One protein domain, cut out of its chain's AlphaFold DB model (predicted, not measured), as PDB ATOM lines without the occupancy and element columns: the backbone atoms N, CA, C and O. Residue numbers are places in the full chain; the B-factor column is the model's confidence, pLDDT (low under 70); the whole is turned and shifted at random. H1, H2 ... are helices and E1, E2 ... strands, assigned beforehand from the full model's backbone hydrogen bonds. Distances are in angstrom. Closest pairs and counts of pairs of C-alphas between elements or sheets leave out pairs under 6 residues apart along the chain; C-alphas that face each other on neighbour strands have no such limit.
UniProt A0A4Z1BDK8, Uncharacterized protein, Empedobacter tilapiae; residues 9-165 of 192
ATOM      1  N   LEU A   9     158.309 198.109 251.840       66.06
ATOM      2  CA  LEU A   9     158.056 199.468 251.383       66.06
ATOM      3  C   LEU A   9     156.825 199.987 252.108       66.06
ATOM      4  O   LEU A   9     155.789 199.330 252.105       66.06
ATOM      5  N   ILE A  10     156.924 201.176 252.696       69.25
ATOM      6  CA  ILE A  10     155.783 201.817 253.347       69.25
ATOM      7  C   ILE A  10     155.076 202.702 252.320       69.25
ATOM      8  O   ILE A  10     155.656 203.668 251.819       69.25
ATOM      9  N   PHE A  11     153.813 202.396 252.024       77.12
ATOM     10  CA  PHE A  11     152.931 203.240 251.215       77.12
ATOM     11  C   PHE A  11     151.689 203.591 252.030       77.12
ATOM     12  O   PHE A  11     150.975 202.693 252.460       77.12
ATOM     13  N   LEU A  12     151.440 204.882 252.275       81.12
ATOM     14  CA  LEU A  12     150.339 205.349 253.136       81.12
ATOM     15  C   LEU A  12     150.274 204.601 254.476       81.12
ATOM     16  O   LEU A  12     149.228 204.090 254.867       81.12
ATOM     17  N   LYS A  13     151.428 204.512 255.154       83.12
ATOM     18  CA  LYS A  13     151.585 203.832 256.454       83.12
ATOM     19  C   LYS A  13     151.272 202.329 256.426       83.12
ATOM     20  O   LYS A  13     151.118 201.695 257.463       83.12
ATOM     21  N   ARG A  14     151.215 201.735 255.229       80.81
ATOM     22  CA  ARG A  14     151.031 200.302 255.019       80.81
ATOM     23  C   ARG A  14     152.332 199.657 254.579       80.81
ATOM     24  O   ARG A  14     152.885 200.041 253.551       80.81
ATOM     25  N   ASP A  15     152.768 198.648 255.323       82.06
ATOM     26  CA  ASP A  15     153.874 197.787 254.913       82.06
ATOM     27  C   ASP A  15     153.472 196.931 253.712       82.06
ATOM     28  O   ASP A  15     152.512 196.149 253.768       82.06
ATOM     29  N   LEU A  16     154.237 197.052 252.632       82.94
ATOM     30  CA  LEU A  16     154.072 196.290 251.405       82.94
ATOM     31  C   LEU A  16     155.241 195.330 251.207       82.94
ATOM     32  O   LEU A  16     156.405 195.709 251.337       82.94
ATOM     33  N   ALA A  17     154.920 194.101 250.813       83.31
ATOM     34  CA  ALA A  17     155.893 193.173 250.268       83.31
ATOM     35  C   ALA A  17     156.006 193.421 248.771       83.31
ATOM     36  O   ALA A  17     154.992 193.533 248.081       83.31
ATOM     37  N   VAL A  18     157.237 193.447 248.266       85.44
ATOM     38  CA  VAL A  18     157.505 193.413 246.830       85.44
ATOM     39  C   VAL A  18     157.821 191.984 246.390       85.44
ATOM     40  O   VAL A  18     158.667 191.297 246.959       85.44
ATOM     41  N   VAL A  19     157.135 191.541 245.346       86.69
ATOM     42  CA  VAL A  19     157.450 190.332 244.592       86.69
ATOM     43  C   VAL A  19     158.056 190.779 243.274       86.69
ATOM     44  O   VAL A  19     157.435 191.528 242.519       86.69
ATOM     45  N   VAL A  20     159.283 190.335 243.010       88.38
ATOM     46  CA  VAL A  20     159.994 190.626 241.766       88.38
ATOM     47  C   VAL A  20     160.097 189.346 240.964       88.38
ATOM     48  O   VAL A  20     160.631 188.349 241.445       88.38
ATOM     49  N   LYS A  21     159.613 189.379 239.728       89.56
ATOM     50  CA  LYS A  21     159.793 188.300 238.765       89.56
ATOM     51  C   LYS A  21     160.671 188.801 237.632       89.56
ATOM     52  O   LYS A  21     160.354 189.796 236.986       89.56
ATOM     53  N   ASN A  22     161.766 188.087 237.396       89.44
ATOM     54  CA  ASN A  22     162.705 188.368 236.319       89.44
ATOM     55  C   ASN A  22     162.660 187.224 235.307       89.44
ATOM     56  O   ASN A  22     162.860 186.065 235.669       89.44
ATOM     57  N   GLU A  23     162.434 187.549 234.040       90.75
ATOM     58  CA  GLU A  23     162.386 186.579 232.949       90.75
ATOM     59  C   GLU A  23     163.272 187.057 231.798       90.75
ATOM     60  O   GLU A  23     163.137 188.184 231.327       90.75
ATOM     61  N   LYS A  24     164.182 186.207 231.322       87.19
ATOM     62  CA  LYS A  24     165.006 186.515 230.151       87.19
ATOM     63  C   LYS A  24     164.310 185.988 228.897       87.19
ATOM     64  O   LYS A  24     164.154 184.778 228.754       87.19
ATOM     65  N   LYS A  25     163.925 186.884 227.987       84.56
ATOM     66  CA  LYS A  25     163.309 186.565 226.692       84.56
ATOM     67  C   LYS A  25     164.204 187.063 225.572       84.56
ATOM     68  O   LYS A  25     164.320 188.266 225.395       84.56
ATOM     69  N   GLU A  26     164.818 186.155 224.821       82.81
ATOM     70  CA  GLU A  26     165.729 186.483 223.712       82.81
ATOM     71  C   GLU A  26     166.675 187.667 224.019       82.81
ATOM     72  O   GLU A  26     167.687 187.489 224.701       82.81
ATOM     73  N   LYS A  27     166.333 188.871 223.528       84.81
ATOM     74  CA  LYS A  27     167.111 190.118 223.612       84.81
ATOM     75  C   LYS A  27     166.756 191.018 224.801       84.81
ATOM     76  O   LYS A  27     167.448 192.011 225.018       84.81
ATOM     77  N   VAL A  28     165.709 190.695 225.558       92.44
ATOM     78  CA  VAL A  28     165.206 191.511 226.666       92.44
ATOM     79  C   VAL A  28     165.123 190.734 227.977       92.44
ATOM     80  O   VAL A  28     164.931 189.519 228.027       92.44
ATOM     81  N   ILE A  29     165.254 191.465 229.072       93.12
ATOM     82  CA  ILE A  29     164.970 191.028 230.431       93.12
ATOM     83  C   ILE A  29     163.658 191.700 230.819       93.12
ATOM     84  O   ILE A  29     163.563 192.925 230.861       93.12
ATOM     85  N   VAL A  30     162.636 190.900 231.088       94.19
ATOM     86  CA  VAL A  30     161.356 191.368 231.609       94.19
ATOM     87  C   VAL A  30     161.448 191.374 233.125       94.19
ATOM     88  O   VAL A  30     161.764 190.344 233.725       94.19
ATOM     89  N   LYS A  31     161.159 192.520 233.741       93.12
ATOM     90  CA  LYS A  31     161.026 192.643 235.191       93.12
ATOM     91  C   LYS A  31     159.603 193.043 235.532       93.12
ATOM     92  O   LYS A  31     159.114 194.083 235.089       93.12
ATOM     93  N   GLU A  32     158.947 192.199 236.312       93.00
ATOM     94  CA  GLU A  32     157.624 192.448 236.865       93.00
ATOM     95  C   GLU A  32     157.765 192.676 238.369       93.00
ATOM     96  O   GLU A  32     158.364 191.866 239.077       93.00
ATOM     97  N   TYR A  33     157.206 193.779 238.848       90.19
ATOM     98  CA  TYR A  33     157.157 194.152 240.251       90.19
ATOM     99  C   TYR A  33     155.701 194.153 240.676       90.19
ATOM    100  O   TYR A  33     154.888 194.838 240.062       90.19
ATOM    101  N   LEU A  34     155.379 193.409 241.724       89.56
ATOM    102  CA  LEU A  34     154.065 193.414 242.350       89.56
ATOM    103  C   LEU A  34     154.242 193.788 243.816       89.56
ATOM    104  O   LEU A  34     154.972 193.103 244.528       89.56
ATOM    105  N   LEU A  35     153.586 194.856 244.262       87.62
ATOM    106  CA  LEU A  35     153.519 195.206 245.673       87.62
ATOM    107  C   LEU A  35     152.125 194.914 246.207       87.62
ATOM    108  O   LEU A  35     151.121 195.352 245.636       87.62
ATOM    109  N   THR A  36     152.092 194.206 247.329       79.56
ATOM    110  CA  THR A  36     150.866 193.850 248.043       79.56
ATOM    111  C   THR A  36     151.033 194.109 249.538       79.56
ATOM    112  O   THR A  36     152.148 193.973 250.049       79.56
ATOM    113  N   PRO A  37     149.953 194.430 250.268       80.38
ATOM    114  CA  PRO A  37     149.979 194.533 251.723       80.38
ATOM    115  C   PRO A  37     150.562 193.283 252.382       80.38
ATOM    116  O   PRO A  37     150.264 192.163 251.967       80.38
ATOM    117  N   THR A  38     151.378 193.477 253.416       76.75
ATOM    118  CA  THR A  38     151.912 192.382 254.252       76.75
ATOM    119  C   THR A  38     150.984 191.998 255.398       76.75
ATOM    120  O   THR A  38     151.068 190.886 255.915       76.75
ATOM    121  N   SER A  39     150.087 192.902 255.785       71.88
ATOM    122  CA  SER A  39     149.091 192.694 256.828       71.88
ATOM    123  C   SER A  39     147.706 193.102 256.338       71.88
ATOM    124  O   SER A  39     147.561 193.810 255.339       71.88
ATOM    125  N   VAL A  40     146.681 192.610 257.037       63.72
ATOM    126  CA  VAL A  40     145.267 192.840 256.702       63.72
ATOM    127  C   VAL A  40     144.687 194.015 257.500       63.72
ATOM    128  O   VAL A  40     143.780 194.689 257.030       63.72
ATOM    129  N   GLU A  41     145.270 194.379 258.644       65.00
ATOM    130  CA  GLU A  41     144.706 195.390 259.555       65.00
ATOM    131  C   GLU A  41     145.222 196.804 259.295       65.00
ATOM    132  O   GLU A  41     146.367 197.117 259.624       65.00
ATOM    133  N   ALA A  42     144.422 197.661 258.666       61.97
ATOM    134  CA  ALA A  42     144.765 199.068 258.473       61.97
ATOM    135  C   ALA A  42     144.484 199.862 259.760       61.97
ATOM    136  O   ALA A  42     143.376 200.342 259.966       61.97
ATOM    137  N   ASN A  43     145.484 199.985 260.637       65.94
ATOM    138  CA  ASN A  43     145.297 200.636 261.942       65.94
ATOM    139  C   ASN A  43     145.777 202.096 261.970       65.94
ATOM    140  O   ASN A  43     145.486 202.824 262.918       65.94
ATOM    141  N   GLU A  44     146.489 202.546 260.935       83.50
ATOM    142  CA  GLU A  44     147.022 203.904 260.874       83.50
ATOM    143  C   GLU A  44     146.266 204.767 259.869       83.50
ATOM    144  O   GLU A  44     146.181 204.452 258.682       83.50
ATOM    145  N   SER A  45     145.743 205.893 260.358       87.25
ATOM    146  CA  SER A  45     145.106 206.896 259.513       87.25
ATOM    147  C   SER A  45     146.131 207.817 258.856       87.25
ATOM    148  O   SER A  45     147.151 208.180 259.458       87.25
ATOM    149  N   PHE A  46     145.801 208.309 257.673       86.31
ATOM    150  CA  PHE A  46     146.527 209.363 256.975       86.31
ATOM    151  C   PHE A  46     145.584 210.491 256.546       86.31
ATOM    152  O   PHE A  46     144.362 210.351 256.553       86.31
ATOM    153  N   THR A  47     146.173 211.633 256.215       87.25
ATOM    154  CA  THR A  47     145.495 212.831 255.712       87.25
ATOM    155  C   THR A  47     145.499 212.866 254.186       87.25
ATOM    156  O   THR A  47     146.308 212.199 253.540       87.25
ATOM    157  N   ILE A  48     144.655 213.708 253.585       80.81
ATOM    158  CA  ILE A  48     144.674 213.938 252.132       80.81
ATOM    159  C   ILE A  48     146.036 214.457 251.633       80.81
ATOM    160  O   ILE A  48     146.473 214.090 250.545       80.81
ATOM    161  N   GLY A  49     146.748 215.247 252.446       82.31
ATOM    162  CA  GLY A  49     148.101 215.715 252.133       82.31
ATOM    163  C   GLY A  49     149.121 214.575 252.055       82.31
ATOM    164  O   GLY A  49     149.973 214.563 251.172       82.31
ATOM    165  N   GLU A  50     148.994 213.564 252.917       85.00
ATOM    166  CA  GLU A  50     149.833 212.361 252.856       85.00
ATOM    167  C   GLU A  50     149.483 211.473 251.649       85.00
ATOM    168  O   GLU A  50     150.383 210.874 251.057       85.00
ATOM    169  N   ILE A  51     148.203 211.423 251.240       81.25
ATOM    170  CA  ILE A  51     147.780 210.761 249.989       81.25
ATOM    171  C   ILE A  51     148.486 211.398 248.800       81.25
ATOM    172  O   ILE A  51     149.090 210.691 247.993       81.25
ATOM    173  N   LYS A  52     148.440 212.727 248.729       78.00
ATOM    174  CA  LYS A  52     149.119 213.535 247.720       78.00
ATOM    175  C   LYS A  52     150.599 213.178 247.658       78.00
ATOM    176  O   LYS A  52     151.036 212.493 246.733       78.00
ATOM    177  N   ASP A  53     151.336 213.457 248.726       81.38
ATOM    178  CA  ASP A  53     152.776 213.204 248.772       81.38
ATOM    179  C   ASP A  53     153.164 211.779 248.349       81.38
ATOM    180  O   ASP A  53     154.165 211.595 247.647       81.38
ATOM    181  N   ALA A  54     152.382 210.765 248.734       79.44
ATOM    182  CA  ALA A  54     152.605 209.389 248.301       79.44
ATOM    183  C   ALA A  54     152.409 209.205 246.785       79.44
ATOM    184  O   ALA A  54     153.257 208.597 246.126       79.44
ATOM    185  N   PHE A  55     151.337 209.751 246.206       76.75
ATOM    186  CA  PHE A  55     151.067 209.667 244.770       76.75
ATOM    187  C   PHE A  55     152.125 210.383 243.932       76.75
ATOM    188  O   PHE A  55     152.622 209.807 242.961       76.75
ATOM    189  N   LYS A  56     152.528 211.602 244.301       77.19
ATOM    190  CA  LYS A  56     153.603 212.304 243.589       77.19
ATOM    191  C   LYS A  56     154.934 211.572 243.684       77.19
ATOM    192  O   LYS A  56     155.629 211.472 242.674       77.19
ATOM    193  N   LYS A  57     155.282 211.021 244.852       75.44
ATOM    194  CA  LYS A  57     156.526 210.250 245.029       75.44
ATOM    195  C   LYS A  57     156.559 208.983 244.172       75.44
ATOM    196  O   LYS A  57     157.599 208.688 243.591       75.44
ATOM    197  N   VAL A  58     155.455 208.238 244.099       74.19
ATOM    198  CA  VAL A  58     155.421 206.929 243.418       74.19
ATOM    199  C   VAL A  58     155.120 207.056 241.923       74.19
ATOM    200  O   VAL A  58     155.711 206.342 241.112       74.19
ATOM    201  N   PHE A  59     154.222 207.966 241.541       73.75
ATOM    202  CA  PHE A  59     153.691 208.049 240.178       73.75
ATOM    203  C   PHE A  59     154.156 209.283 239.401       73.75
ATOM    204  O   PHE A  59     153.972 209.319 238.187       73.75
ATOM    205  N   GLY A  60     154.736 210.294 240.060       66.12
ATOM    206  CA  GLY A  60     155.228 211.509 239.399       66.12
ATOM    207  C   GLY A  60     154.144 212.340 238.696       66.12
ATOM    208  O   GLY A  60     154.469 213.104 237.789       66.12
ATOM    209  N   LYS A  61     152.865 212.170 239.064       62.69
ATOM    210  CA  LYS A  61     151.717 212.855 238.444       62.69
ATOM    211  C   LYS A  61     151.319 214.113 239.219       62.69
ATOM    212  O   LYS A  61     151.491 214.178 240.433       62.69
ATOM    213  N   ASP A  62     150.786 215.094 238.493       56.00
ATOM    214  CA  ASP A  62     150.215 216.327 239.043       56.00
ATOM    215  C   ASP A  62     148.829 216.008 239.643       56.00
ATOM    216  O   ASP A  62     147.922 215.549 238.953       56.00
ATOM    217  N   GLU A  63     148.679 216.183 240.955       56.94
ATOM    218  CA  GLU A  63     147.594 215.614 241.786       56.94
ATOM    219  C   GLU A  63     146.258 216.361 241.720       56.94
ATOM    220  O   GLU A  63     145.269 215.939 242.324       56.94
ATOM    221  N   LYS A  64     146.226 217.497 241.020       59.31
ATOM    222  CA  LYS A  64     145.125 218.467 241.117       59.31
ATOM    223  C   LYS A  64     143.777 217.913 240.662       59.31
ATOM    224  O   LYS A  64     142.744 218.418 241.093       59.31
ATOM    225  N   GLU A  65     143.770 216.932 239.765       60.34
ATOM    226  CA  GLU A  65     142.533 216.358 239.230       60.34
ATOM    227  C   GLU A  65     141.913 215.347 240.202       60.34
ATOM    228  O   GLU A  65     140.719 215.418 240.486       60.34
ATOM    229  N   THR A  66     142.737 214.487 240.807       59.62
ATOM    230  CA  THR A  66     142.308 213.517 241.827       59.62
ATOM    231  C   THR A  66     141.807 214.212 243.093       59.62
ATOM    232  O   THR A  66     140.786 213.814 243.645       59.62
ATOM    233  N   GLU A  67     142.485 215.277 243.532       64.69
ATOM    234  CA  GLU A  67     142.087 216.071 244.703       64.69
ATOM    235  C   GLU A  67     140.702 216.693 244.519       64.69
ATOM    236  O   GLU A  67     139.824 216.483 245.349       64.69
ATOM    237  N   LYS A  68     140.466 217.367 243.388       67.75
ATOM    238  CA  LYS A  68     139.155 217.955 243.079       67.75
ATOM    239  C   LYS A  68     138.044 216.914 243.030       67.75
ATOM    240  O   LYS A  68     136.921 217.204 243.433       67.75
ATOM    241  N   LEU A  69     138.352 215.721 242.527       66.44
ATOM    242  CA  LEU A  69     137.384 214.639 242.413       66.44
ATOM    243  C   LEU A  69     137.036 214.059 243.792       66.44
ATOM    244  O   LEU A  69     135.862 213.837 244.078       66.44
ATOM    245  N   ILE A  70     138.023 213.876 244.675       69.62
ATOM    246  CA  ILE A  70     137.789 213.431 246.059       69.62
ATOM    247  C   ILE A  70     137.057 214.522 246.855       69.62
ATOM    248  O   ILE A  70     136.032 214.246 247.475       69.62
ATOM    249  N   GLU A  71     137.533 215.768 246.808       74.25
ATOM    250  CA  GLU A  71     136.913 216.898 247.507       74.25
ATOM    251  C   GLU A  71     135.470 217.136 247.064       74.25
ATOM    252  O   GLU A  71     134.602 217.305 247.917       74.25
ATOM    253  N   GLY A  72     135.201 217.126 245.755       71.25
ATOM    254  CA  GLY A  72     133.859 217.327 245.206       71.25
ATOM    255  C   GLY A  72     132.858 216.307 245.750       71.25
ATOM    256  O   GLY A  72     131.861 216.694 246.357       71.25
ATOM    257  N   ASN A  73     133.180 215.015 245.632       69.06
ATOM    258  CA  ASN A  73     132.304 213.930 246.091       69.06
ATOM    259  C   ASN A  73     132.077 213.946 247.614       69.06
ATOM    260  O   ASN A  73     130.970 213.684 248.091       69.06
ATOM    261  N   LEU A  74     133.109 214.266 248.404       74.69
ATOM    262  CA  LEU A  74     132.973 214.347 249.862       74.69
ATOM    263  C   LEU A  74     132.168 215.579 250.294       74.69
ATOM    264  O   LEU A  74     131.381 215.506 251.238       74.69
ATOM    265  N   LYS A  75     132.347 216.711 249.607       74.62
ATOM    266  CA  LYS A  75     131.686 217.977 249.939       74.62
ATOM    267  C   LYS A  75     130.183 217.937 249.696       74.62
ATOM    268  O   LYS A  75     129.447 218.519 250.489       74.62
ATOM    269  N   GLU A  76     129.729 217.238 248.659       70.00
ATOM    270  CA  GLU A  76     128.299 217.068 248.353       70.00
ATOM    271  C   GLU A  76     127.505 216.405 249.486       70.00
ATOM    272  O   GLU A  76     126.314 216.662 249.639       70.00
ATOM    273  N   ASN A  77     128.170 215.595 250.312       66.12
ATOM    274  CA  ASN A  77     127.524 214.796 251.352       66.12
ATOM    275  C   ASN A  77     127.700 215.374 252.771       66.12
ATOM    276  O   ASN A  77     127.113 214.865 253.729       66.12
ATOM    277  N   ASN A  78     128.487 216.444 252.925       71.81
ATOM    278  CA  ASN A  78     128.797 217.056 254.217       71.81
ATOM    279  C   ASN A  78     127.549 217.624 254.928       71.81
ATOM    280  O   ASN A  78     126.613 218.114 254.288       71.81
ATOM    281  N   LYS A  79     127.552 217.613 256.269       68.69
ATOM    282  CA  LYS A  79     126.505 218.253 257.087       68.69
ATOM    283  C   LYS A  79     126.358 219.730 256.709       68.69
ATOM    284  O   LYS A  79     127.340 220.468 256.708       68.69
ATOM    285  N   LYS A  80     125.117 220.168 256.452       65.19
ATOM    286  CA  LYS A  80     124.793 221.551 256.036       65.19
ATOM    287  C   LYS A  80     125.351 222.625 256.976       65.19
ATOM    288  O   LYS A  80     125.744 223.683 256.498       65.19
ATOM    289  N   ASP A  81     125.432 222.323 258.269       68.38
ATOM    290  CA  ASP A  81     125.838 223.276 259.308       68.38
ATOM    291  C   ASP A  81     127.304 223.110 259.757       68.38
ATOM    292  O   ASP A  81     127.735 223.747 260.717       68.38
ATOM    293  N   SER A  82     128.090 222.260 259.080       67.62
ATOM    294  CA  SER A  82     129.501 222.024 259.408       67.62
ATOM    295  C   SER A  82     130.426 222.558 258.309       67.62
ATOM    296  O   SER A  82     130.238 222.212 257.138       67.62
ATOM    297  N   PRO A  83     131.453 223.369 258.630       72.31
ATOM    298  CA  PRO A  83     132.442 223.778 257.642       72.31
ATOM    299  C   PRO A  83     133.219 222.551 257.146       72.31
ATOM    300  O   PRO A  83     133.897 221.875 257.918       72.31
ATOM    301  N   PHE A  84     133.121 222.277 255.842       77.50
ATOM    302  CA  PHE A  84     133.881 221.215 255.182       77.50
ATOM    303  C   PHE A  84     135.385 221.488 255.311       77.50
ATOM    304  O   PHE A  84     135.866 222.520 254.841       77.50
ATOM    305  N   ASP A  85     136.126 220.551 255.899       79.31
ATOM    306  CA  ASP A  85     137.587 220.588 255.965       79.31
ATOM    307  C   ASP A  85     138.150 219.181 255.748       79.31
ATOM    308  O   ASP A  85     138.170 218.346 256.655       79.31
ATOM    309  N   ILE A  86     138.612 218.923 254.522       77.69
ATOM    310  CA  ILE A  86     139.154 217.624 254.113       77.69
ATOM    311  C   ILE A  86     140.405 217.222 254.910       77.69
ATOM    312  O   ILE A  86     140.680 216.034 255.065       77.69
ATOM    313  N   ASN A  87     141.142 218.182 255.482       81.31
ATOM    314  CA  ASN A  87     142.352 217.887 256.253       81.31
ATOM    315  C   ASN A  87     142.046 217.281 257.627       81.31
ATOM    316  O   ASN A  87     142.926 216.679 258.237       81.31
ATOM    317  N   LYS A  88     140.809 217.428 258.115       80.88
ATOM    318  CA  LYS A  88     140.345 216.797 259.359       80.88
ATOM    319  C   LYS A  88     139.833 215.375 259.149       80.88
ATOM    320  O   LYS A  88     139.606 214.669 260.129       80.88
ATOM    321  N   ILE A  89     139.653 214.955 257.899       80.81
ATOM    322  CA  ILE A  89     139.178 213.614 257.570       80.81
ATOM    323  C   ILE A  89     140.335 212.628 257.730       80.81
ATOM    324  O   ILE A  89     141.431 212.828 257.202       80.81
ATOM    325  N   LYS A  90     140.072 211.547 258.467       85.62
ATOM    326  CA  LYS A  90     140.989 210.418 258.607       85.62
ATOM    327  C   LYS A  90     140.691 209.393 257.526       85.62
ATOM    328  O   LYS A  90     139.580 208.868 257.465       85.62
ATOM    329  N   PHE A  91     141.697 209.114 256.712       85.19
ATOM    330  CA  PHE A  91     141.651 208.114 255.658       85.19
ATOM    331  C   PHE A  91     142.412 206.865 256.095       85.19
ATOM    332  O   PHE A  91     143.436 206.970 256.770       85.19
ATOM    333  N   TYR A  92     141.932 205.699 255.679       86.25
ATOM    334  CA  TYR A  92     142.526 204.400 255.968       86.25
ATOM    335  C   TYR A  92     142.680 203.622 254.662       86.25
ATOM    336  O   TYR A  92     141.790 203.632 253.815       86.25
ATOM    337  N   LEU A  93     143.830 202.977 254.470       84.62
ATOM    338  CA  LEU A  93     144.120 202.205 253.265       84.62
ATOM    339  C   LEU A  93     143.705 200.756 253.504       84.62
ATOM    340  O   LEU A  93     144.460 199.986 254.096       84.62
ATOM    341  N   ASP A  94     142.524 200.390 253.018       81.50
ATOM    342  CA  ASP A  94     141.968 199.050 253.205       81.50
ATOM    343  C   ASP A  94     142.769 198.021 252.395       81.50
ATOM    344  O   ASP A  94     143.188 196.974 252.895       81.50
ATOM    345  N   THR A  95     143.018 198.334 251.121       82.38
ATOM    346  CA  THR A  95     143.776 197.472 250.210       82.38
ATOM    347  C   THR A  95     144.489 198.278 249.129       82.38
ATOM    348  O   THR A  95     144.052 199.357 248.722       82.38
ATOM    349  N   VAL A  96     145.610 197.737 248.657       86.38
ATOM    350  CA  VAL A  96     146.429 198.322 247.599       86.38
ATOM    351  C   VAL A  96     146.956 197.238 246.675       86.38
ATOM    352  O   VAL A  96     147.376 196.164 247.095       86.38
ATOM    353  N   PHE A  97     146.952 197.562 245.395       87.94
ATOM    354  CA  PHE A  97     147.642 196.847 244.345       87.94
ATOM    355  C   PHE A  97     148.545 197.847 243.638       87.94
ATOM    356  O   PHE A  97     148.050 198.862 243.146       87.94
ATOM    357  N   LEU A  98     149.845 197.560 243.571       90.31
ATOM    358  CA  LEU A  98     150.780 198.282 242.709       90.31
ATOM    359  C   LEU A  98     151.521 197.266 241.851       90.31
ATOM    360  O   LEU A  98     152.080 196.301 242.368       90.31
ATOM    361  N   TYR A  99     151.549 197.490 240.546       92.31
ATOM    362  CA  TYR A  99     152.230 196.615 239.609       92.31
ATOM    363  C   TYR A  99     152.999 197.415 238.569       92.31
ATOM    364  O   TYR A  99     152.510 198.413 238.049       92.31
ATOM    365  N   LYS A 100     154.203 196.968 238.233       92.62
ATOM    366  CA  LYS A 100     154.989 197.537 237.141       92.62
ATOM    367  C   LYS A 100     155.611 196.419 236.333       92.62
ATOM    368  O   LYS A 100     156.275 195.547 236.885       92.62
ATOM    369  N   LYS A 101     155.459 196.497 235.016       93.94
ATOM    370  CA  LYS A 101     156.164 195.645 234.062       93.94
ATOM    371  C   LYS A 101     157.076 196.505 233.212       93.94
ATOM    372  O   LYS A 101     156.603 197.415 232.539       93.94
ATOM    373  N   ALA A 102     158.367 196.214 233.245       94.69
ATOM    374  CA  ALA A 102     159.372 196.920 232.467       94.69
ATOM    375  C   ALA A 102     160.256 195.932 231.703       94.69
ATOM    376  O   ALA A 102     160.455 194.788 232.123       94.69
ATOM    377  N   TYR A 103     160.777 196.393 230.573       94.69
ATOM    378  CA  TYR A 103     161.652 195.629 229.697       94.69
ATOM    379  C   TYR A 103     163.023 196.288 229.699       94.69
ATOM    380  O   TYR A 103     163.124 197.512 229.666       94.69
ATOM    381  N   TYR A 104     164.070 195.477 229.755       94.31
ATOM    382  CA  TYR A 104     165.449 195.942 229.804       94.31
ATOM    383  C   TYR A 104     166.292 195.206 228.777       94.31
ATOM    384  O   TYR A 104     166.090 194.017 228.539       94.31
ATOM    385  N   LYS A 105     167.299 195.877 228.234       93.56
ATOM    386  CA  LYS A 105     168.388 195.241 227.489       93.56
ATOM    387  C   LYS A 105     169.717 195.530 228.167       93.56
ATOM    388  O   LYS A 105     169.854 196.530 228.868       93.56
ATOM    389  N   VAL A 106     170.695 194.658 227.950       91.50
ATOM    390  CA  VAL A 106     172.053 194.868 228.460       91.50
ATOM    391  C   VAL A 106     172.856 195.630 227.411       91.50
ATOM    392  O   VAL A 106     173.032 195.142 226.296       91.50
ATOM    393  N   VAL A 107     173.336 196.817 227.771       89.56
ATOM    394  CA  VAL A 107     174.248 197.648 226.974       89.56
ATOM    395  C   VAL A 107     175.443 197.966 227.860       89.56
ATOM    396  O   VAL A 107     175.263 198.457 228.970       89.56
ATOM    397  N   ASP A 108     176.652 197.633 227.408       87.94
ATOM    398  CA  ASP A 108     177.897 197.877 228.153       87.94
ATOM    399  C   ASP A 108     177.839 197.396 229.617       87.94
ATOM    400  O   ASP A 108     178.170 198.125 230.549       87.94
ATOM    401  N   ASN A 109     177.367 196.158 229.825       88.62
ATOM    402  CA  ASN A 109     177.141 195.523 231.135       88.62
ATOM    403  C   ASN A 109     176.114 196.213 232.055       88.62
ATOM    404  O   ASN A 109     175.969 195.807 233.207       88.62
ATOM    405  N   ASN A 110     175.362 197.196 231.559       90.19
ATOM    406  CA  ASN A 110     174.300 197.869 232.298       90.19
ATOM    407  C   ASN A 110     172.926 197.516 231.728       90.19
ATOM    408  O   ASN A 110     172.745 197.411 230.515       90.19
ATOM    409  N   GLU A 111     171.936 197.352 232.601       91.62
ATOM    410  CA  GLU A 111     170.545 197.207 232.180       91.62
ATOM    411  C   GLU A 111     169.936 198.581 231.884       91.62
ATOM    412  O   GLU A 111     169.866 199.450 232.755       91.62
ATOM    413  N   VAL A 112     169.456 198.763 230.657       92.50
ATOM    414  CA  VAL A 112     168.792 199.990 230.205       92.50
ATOM    415  C   VAL A 112     167.359 199.657 229.817       92.50
ATOM    416  O   VAL A 112     167.120 198.685 229.100       92.50
ATOM    417  N   GLU A 113     166.402 200.446 230.313       93.25
ATOM    418  CA  GLU A 113     164.980 200.265 230.005       93.25
ATOM    419  C   GLU A 113     164.728 200.462 228.500       93.25
ATOM    420  O   GLU A 113     165.215 201.420 227.895       93.25
ATOM    421  N   CYS A 114     163.981 199.544 227.894       92.56
ATOM    422  CA  CYS A 114     163.714 199.477 226.461       92.56
ATOM    423  C   CYS A 114     162.239 199.149 226.192       92.56
ATOM    424  O   CYS A 114     161.446 198.929 227.111       92.56
ATOM    425  N   LYS A 115     161.854 199.110 224.915       92.12
ATOM    426  CA  LYS A 115     160.534 198.616 224.502       92.12
ATOM    427  C   LYS A 115     160.462 197.093 224.617       92.12
ATOM    428  O   LYS A 115     161.482 196.418 224.755       92.12
ATOM    429  N   GLU A 116     159.249 196.551 224.530       91.00
ATOM    430  CA  GLU A 116     158.997 195.104 224.598       91.00
ATOM    431  C   GLU A 116     159.745 194.309 223.517       91.00
ATOM    432  O   GLU A 116     160.210 193.203 223.777       91.00
ATOM    433  N   ASP A 117     159.933 194.898 222.335       90.44
ATOM    434  CA  ASP A 117     160.692 194.312 221.224       90.44
ATOM    435  C   ASP A 117     162.224 194.460 221.362       90.44
ATOM    436  O   ASP A 117     162.979 194.006 220.500       90.44
ATOM    437  N   GLY A 118     162.700 195.094 222.439       89.06
ATOM    438  CA  GLY A 118     164.116 195.357 222.703       89.06
ATOM    439  C   GLY A 118     164.689 196.594 222.010       89.06
ATOM    440  O   GLY A 118     165.886 196.865 222.145       89.06
ATOM    441  N   SER A 119     163.873 197.363 221.285       91.19
ATOM    442  CA  SER A 119     164.297 198.644 220.714       91.19
ATOM    443  C   SER A 119     164.424 199.738 221.783       91.19
ATOM    444  O   SER A 119     163.813 199.675 222.852       91.19
ATOM    445  N   ASP A 120     165.255 200.745 221.511       92.25
ATOM    446  CA  ASP A 120     165.481 201.857 222.438       92.25
ATOM    447  C   ASP A 120     164.220 202.697 222.675       92.25
ATOM    448  O   ASP A 120     163.440 202.974 221.757       92.25
ATOM    449  N   LEU A 121     164.054 203.159 223.919       91.12
ATOM    450  CA  LEU A 121     163.113 204.229 224.234       91.12
ATOM    451  C   LEU A 121     163.652 205.546 223.663       91.12
ATOM    452  O   LEU A 121     164.764 205.972 223.976       91.12
ATOM    453  N   LYS A 122     162.859 206.214 222.826       88.31
ATOM    454  CA  LYS A 122     163.136 207.579 222.368       88.31
ATOM    455  C   LYS A 122     162.856 208.566 223.500       88.31
ATOM    456  O   LYS A 122     162.083 208.277 224.405       88.31
ATOM    457  N   ALA A 123     163.394 209.781 223.399       80.44
ATOM    458  CA  ALA A 123     163.132 210.848 224.374       80.44
ATOM    459  C   ALA A 123     161.633 211.180 224.547       80.44
ATOM    460  O   ALA A 123     161.225 211.666 225.596       80.44
ATOM    461  N   THR A 124     160.818 210.917 223.523       84.31
ATOM    462  CA  THR A 124     159.360 211.107 223.540       84.31
ATOM    463  C   THR A 124     158.589 209.894 224.056       84.31
ATOM    464  O   THR A 124     157.387 209.999 224.292       84.31
ATOM    465  N   ASP A 125     159.236 208.734 224.169       84.00
ATOM    466  CA  ASP A 125     158.582 207.516 224.630       84.00
ATOM    467  C   ASP A 125     158.448 207.554 226.156       84.00
ATOM    468  O   ASP A 125     159.377 207.915 226.884       84.00
ATOM    469  N   LYS A 126     157.274 207.165 226.655       79.19
ATOM    470  CA  LYS A 126     157.055 207.030 228.094       79.19
ATOM    471  C   LYS A 126     157.724 205.756 228.600       79.19
ATOM    472  O   LYS A 126     157.598 204.698 227.986       79.19
ATOM    473  N   LYS A 127     158.394 205.864 229.747       84.19
ATOM    474  CA  LYS A 127     158.849 204.701 230.520       84.19
ATOM    475  C   LYS A 127     157.657 203.908 231.046       84.19
ATOM    476  O   LYS A 127     156.543 204.431 231.116       84.19
ATOM    477  N   ALA A 128     157.905 202.673 231.461       86.00
ATOM    478  CA  ALA A 128     156.912 201.856 232.138       86.00
ATOM    479  C   ALA A 128     156.383 202.578 233.390       86.00
ATOM    480  O   ALA A 128     157.121 202.820 234.355       86.00
ATOM    481  N   GLU A 129     155.093 202.919 233.360       87.25
ATOM    482  CA  GLU A 129     154.364 203.493 234.490       87.25
ATOM    483  C   GLU A 129     153.903 202.385 235.450       87.25
ATOM    484  O   GLU A 129     153.753 201.222 235.071       87.25
ATOM    485  N   TRP A 130     153.669 202.753 236.708       87.56
ATOM    486  CA  TRP A 130     152.994 201.869 237.651       87.56
ATOM    487  C   TRP A 130     151.497 201.787 237.327       87.56
ATOM    488  O   TRP A 130     150.805 202.801 237.190       87.56
ATOM    489  N   GLU A 131     150.993 200.562 237.254       90.25
ATOM    490  CA  GLU A 131     149.581 200.242 237.400       90.25
ATOM    491  C   GLU A 131     149.230 200.220 238.893       90.25
ATOM    492  O   GLU A 131     149.983 199.684 239.708       90.25
ATOM    493  N   TYR A 132     148.080 200.770 239.260       86.38
ATOM    494  CA  TYR A 132     147.614 200.815 240.633       86.38
ATOM    495  C   TYR A 132     146.101 200.639 240.747       86.38
ATOM    496  O   TYR A 132     145.326 200.991 239.850       86.38
ATOM    497  N   ALA A 133     145.693 200.114 241.898       86.62
ATOM    498  CA  ALA A 133     144.339 200.191 242.420       86.62
ATOM    499  C   ALA A 133     144.407 200.306 243.946       86.62
ATOM    500  O   ALA A 133     145.149 199.573 244.600       86.62
ATOM    501  N   LEU A 134     143.656 201.245 244.504       82.94
ATOM    502  CA  LEU A 134     143.644 201.577 245.925       82.94
ATOM    503  C   LEU A 134     142.200 201.603 246.399       82.94
ATOM    504  O   LEU A 134     141.364 202.209 245.728       82.94
ATOM    505  N   SER A 135     141.927 200.994 247.547       83.12
ATOM    506  CA  SER A 135     140.655 201.132 248.253       83.12
ATOM    507  C   SER A 135     140.904 201.849 249.569       83.12
ATOM    508  O   SER A 135     141.771 201.441 250.344       83.12
ATOM    509  N   ILE A 136     140.197 202.954 249.769       81.75
ATOM    510  CA  ILE A 136     140.407 203.874 250.878       81.75
ATOM    511  C   ILE A 136     139.070 204.071 251.575       81.75
ATOM    512  O   ILE A 136     138.087 204.431 250.925       81.75
ATOM    513  N   SER A 137     139.044 203.880 252.888       83.62
ATOM    514  CA  SER A 137     137.898 204.196 253.729       83.62
ATOM    515  C   SER A 137     138.132 205.479 254.523       83.62
ATOM    516  O   SER A 137     139.266 205.879 254.792       83.62
ATOM    517  N   ILE A 138     137.043 206.151 254.880       81.62
ATOM    518  CA  ILE A 138     137.035 207.288 255.798       81.62
ATOM    519  C   ILE A 138     136.114 206.994 256.974       81.62
ATOM    520  O   ILE A 138     135.012 206.477 256.785       81.62
ATOM    521  N   ASP A 139     136.554 207.359 258.180       77.38
ATOM    522  CA  ASP A 139     135.649 207.438 259.328       77.38
ATOM    523  C   ASP A 139     134.785 208.682 259.153       77.38
ATOM    524  O   ASP A 139     135.278 209.813 259.147       77.38
ATOM    525  N   SER A 140     133.497 208.453 258.933       71.62
ATOM    526  CA  SER A 140     132.586 209.498 258.498       71.62
ATOM    527  C   SER A 140     131.534 209.884 259.524       71.62
ATOM    528  O   SER A 140     130.682 210.721 259.220       71.62
ATOM    529  N   LYS A 141     131.596 209.324 260.737       71.12
ATOM    530  CA  LYS A 141     130.611 209.579 261.803       71.12
ATOM    531  C   LYS A 141     130.468 211.062 262.132       71.12
ATOM    532  O   LYS A 141     129.362 211.588 262.272       71.12
ATOM    533  N   ASP A 142     131.595 211.758 262.194       68.19
ATOM    534  CA  ASP A 142     131.607 213.184 262.500       68.19
ATOM    535  C   ASP A 142     131.202 214.039 261.287       68.19
ATOM    536  O   ASP A 142     130.773 215.183 261.447       68.19
ATOM    537  N   PHE A 143     131.248 213.463 260.082       66.50
ATOM    538  CA  PHE A 143     131.234 214.198 258.824       66.50
ATOM    539  C   PHE A 143     129.909 214.144 258.064       66.50
ATOM    540  O   PHE A 143     129.403 215.178 257.627       66.50
ATOM    541  N   PHE A 144     129.322 212.956 257.916       69.44
ATOM    542  CA  PHE A 144     128.082 212.795 257.163       69.44
ATOM    543  C   PHE A 144     126.858 212.912 258.058       69.44
ATOM    544  O   PHE A 144     126.849 212.501 259.218       69.44
ATOM    545  N   SER A 145     125.826 213.542 257.505       61.22
ATOM    546  CA  SER A 145     124.523 213.671 258.154       61.22
ATOM    547  C   SER A 145     123.903 212.288 258.332       61.22
ATOM    548  O   SER A 145     124.031 211.447 257.440       61.22
ATOM    549  N   ASP A 146     123.174 212.073 259.426       65.62
ATOM    550  CA  ASP A 146     122.295 210.909 259.510       65.62
ATOM    551  C   ASP A 146     121.295 210.965 258.352       65.62
ATOM    552  O   ASP A 146     120.646 211.990 258.107       65.62
ATOM    553  N   LEU A 147     121.166 209.859 257.623       60.22
ATOM    554  CA  LEU A 147     120.208 209.735 256.533       60.22
ATOM    555  C   LEU A 147     118.809 209.661 257.143       60.22
ATOM    556  O   LEU A 147     118.375 208.614 257.629       60.22
ATOM    557  N   ALA A 148     118.136 210.814 257.160       57.03
ATOM    558  CA  ALA A 148     116.775 210.996 257.664       57.03
ATOM    559  C   ALA A 148     116.548 210.475 259.104       57.03
ATOM    560  O   ALA A 148     115.439 210.080 259.451       57.03
ATOM    561  N   GLY A 149     117.595 210.449 259.942       60.38
ATOM    562  CA  GLY A 149     117.523 209.957 261.326       60.38
ATOM    563  C   GLY A 149     117.322 208.441 261.470       60.38
ATOM    564  O   GLY A 149     117.090 207.970 262.581       60.38
ATOM    565  N   MET A 150     117.398 207.675 260.375       58.91
ATOM    566  CA  MET A 150     117.226 206.215 260.380       58.91
ATOM    567  C   MET A 150     118.548 205.454 260.249       58.91
ATOM    568  O   MET A 150     118.677 204.360 260.794       58.91
ATOM    569  N   PHE A 151     119.532 206.021 259.544       65.81
ATOM    570  CA  PHE A 151     120.822 205.377 259.298       65.81
ATOM    571  C   PHE A 151     121.973 206.356 259.514       65.81
ATOM    572  O   PHE A 151     121.980 207.440 258.931       65.81
ATOM    573  N   SER A 152     122.973 205.949 260.300       64.38
ATOM    574  CA  SER A 152     124.241 206.669 260.395       64.38
ATOM    575  C   SER A 152     125.216 206.175 259.326       64.38
ATOM    576  O   SER A 152     125.425 204.968 259.153       64.38
ATOM    577  N   ILE A 153     125.841 207.104 258.598       66.69
ATOM    578  CA  ILE A 153     126.920 206.766 257.665       66.69
ATOM    579  C   ILE A 153     128.212 206.672 258.478       66.69
ATOM    580  O   ILE A 153     128.887 207.668 258.738       66.69
ATOM    581  N   ASN A 154     128.532 205.459 258.926       64.44
ATOM    582  CA  ASN A 154     129.686 205.217 259.796       64.44
ATOM    583  C   ASN A 154     131.021 205.202 259.041       64.44
ATOM    584  O   ASN A 154     132.048 205.521 259.632       64.44
ATOM    585  N   ALA A 155     131.007 204.824 257.763       69.00
ATOM    586  CA  ALA A 155     132.177 204.871 256.904       69.00
ATOM    587  C   ALA A 155     131.771 205.091 255.445       69.00
ATOM    588  O   ALA A 155     130.723 204.612 255.004       69.00
ATOM    589  N   VAL A 156     132.639 205.759 254.688       74.44
ATOM    590  CA  VAL A 156     132.574 205.801 253.223       74.44
ATOM    591  C   VAL A 156     133.861 205.230 252.669       74.44
ATOM    592  O   VAL A 156     134.944 205.618 253.092       74.44
ATOM    593  N   SER A 157     133.735 204.322 251.711       75.38
ATOM    594  CA  SER A 157     134.870 203.789 250.969       75.38
ATOM    595  C   SER A 157     134.828 204.306 249.543       75.38
ATOM    596  O   SER A 157     133.792 204.254 248.880       75.38
ATOM    597  N   PHE A 158     135.966 204.779 249.060       74.44
ATOM    598  CA  PHE A 158     136.178 205.093 247.658       74.44
ATOM    599  C   PHE A 158     137.382 204.319 247.148       74.44
ATOM    600  O   PHE A 158     138.116 203.662 247.889       74.44
ATOM    601  N   SER A 159     137.568 204.329 245.838       80.12
ATOM    602  CA  SER A 159     138.688 203.632 245.234       80.12
ATOM    603  C   SER A 159     139.228 204.406 244.054       80.12
ATOM    604  O   SER A 159     138.487 205.087 243.351       80.12
ATOM    605  N   VAL A 160     140.539 204.308 243.859       78.88
ATOM    606  CA  VAL A 160     141.277 205.037 242.827       78.88
ATOM    607  C   VAL A 160     142.131 204.030 242.071       78.88
ATOM    608  O   VAL A 160     142.882 203.273 242.687       78.88
ATOM    609  N   TRP A 161     142.014 203.982 240.744       84.88
ATOM    610  CA  TRP A 161     142.729 202.998 239.930       84.88
ATOM    611  C   TRP A 161     143.048 203.518 238.525       84.88
ATOM    612  O   TRP A 161     142.327 204.352 237.983       84.88
ATOM    613  N   ASN A 162     144.110 202.982 237.917       85.06
ATOM    614  CA  ASN A 162     144.407 203.122 236.483       85.06
ATOM    615  C   ASN A 162     144.602 201.767 235.776       85.06
ATOM    616  O   ASN A 162     144.916 201.731 234.589       85.06
ATOM    617  N   THR A 163     144.482 200.653 236.505       85.69
ATOM    618  CA  THR A 163     144.625 199.315 235.927       85.69
ATOM    619  C   THR A 163     143.355 198.901 235.192       85.69
ATOM    620  O   THR A 163     142.245 199.117 235.675       85.69
ATOM    621  N   GLU A 164     143.519 198.226 234.056       86.38
ATOM    622  CA  GLU A 164     142.425 197.619 233.287       86.38
ATOM    623  C   GLU A 164     142.219 196.129 233.605       86.38
ATOM    624  O   GLU A 164     141.347 195.467 233.042       86.38
ATOM    625  N   ARG A 165     142.986 195.576 234.552       86.88
ATOM    626  CA  ARG A 165     142.935 194.152 234.900       86.88
ATOM    627  C   ARG A 165     141.625 193.806 235.601       86.88
ATOM    628  O   ARG A 165     141.424 194.142 236.766       86.88
TER     629      ARG A 165
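This is residues 9 to 165 of the 192 residues of an uncharacterized protein of Empedobacter tilapiae (UniProt A0A4Z1BDK8). A long, narrow, twisted antiparallel sheet is built along E4: E2 and E3 lie on one side, E6 and E7 on the other beside its first half, and E5 folds back at its far end. H1 packs on the sheet where E1 and E4 run, and H2 only grazes it near E7. The 157 printed residues hold E1 E2 E3 H1 H2 E4 E5 E6 E7 in chain order, a mixed class. The whole is loose, radius of gyration of the C-alphas 20.0 A, spanning 68 by 34 by 23 A.

E4, residues 91 to 107, measures 44.7 A from C-alpha 91 at (141.651, 208.114, 255.658) and bends by 70 degrees at residue 94. E3 is residues 28 to 37, 29.5 A; E2 14 to 25, 33.8 A; E1 9 to 11, 6.4 A. E5 is residues 110 to 114, 12.2 A; E6 131 to 139, 27.0 A; E7 155 to 161, 20.1 A, ending at (142.729, 202.998, 239.930). H1 is residues 48 to 59, 16.1 A; H2 64 to 76, 18.4 A.

The sheet is branched at E4. Across the antiparallel neighbours E3 and E4, N 31 and O 102 are within hydrogen-bond range at 2.9 A; likewise N 97 and O 133 of E4 and E6, 2.8 A; N 105 and O 112 of hairpin E4 and E5, 2.9 A; N 136 and O 158 of hairpin E6 and E7, 2.9 A. E1, E2 and E3 form a meander, each strand the antiparallel neighbour of the one before, with N 11 and O 14 at 3.0 A and N 21 and O 32 at 2.9 A. H1 is on the sheet at a height of 9.3 A, over E4 and along it at 6 degrees on the local plane; their closest C-alphas, of Ile 48 and Phe 91, are 7.4 A apart. H2 is near H1 and near E7. In H1 and H2 every O i to N i+4 pair is within hydrogen-bond range.

The farthest C-alphas, of Asp 108 and Gly 149, are 69.9 A apart. The printed part has no cut. The long links are H2 to E4, E5 to E6 and E6 to E7. Mean pLDDT of the printed part is 79.6; residues 60 to 70 and 142 to 155 are among those under 70.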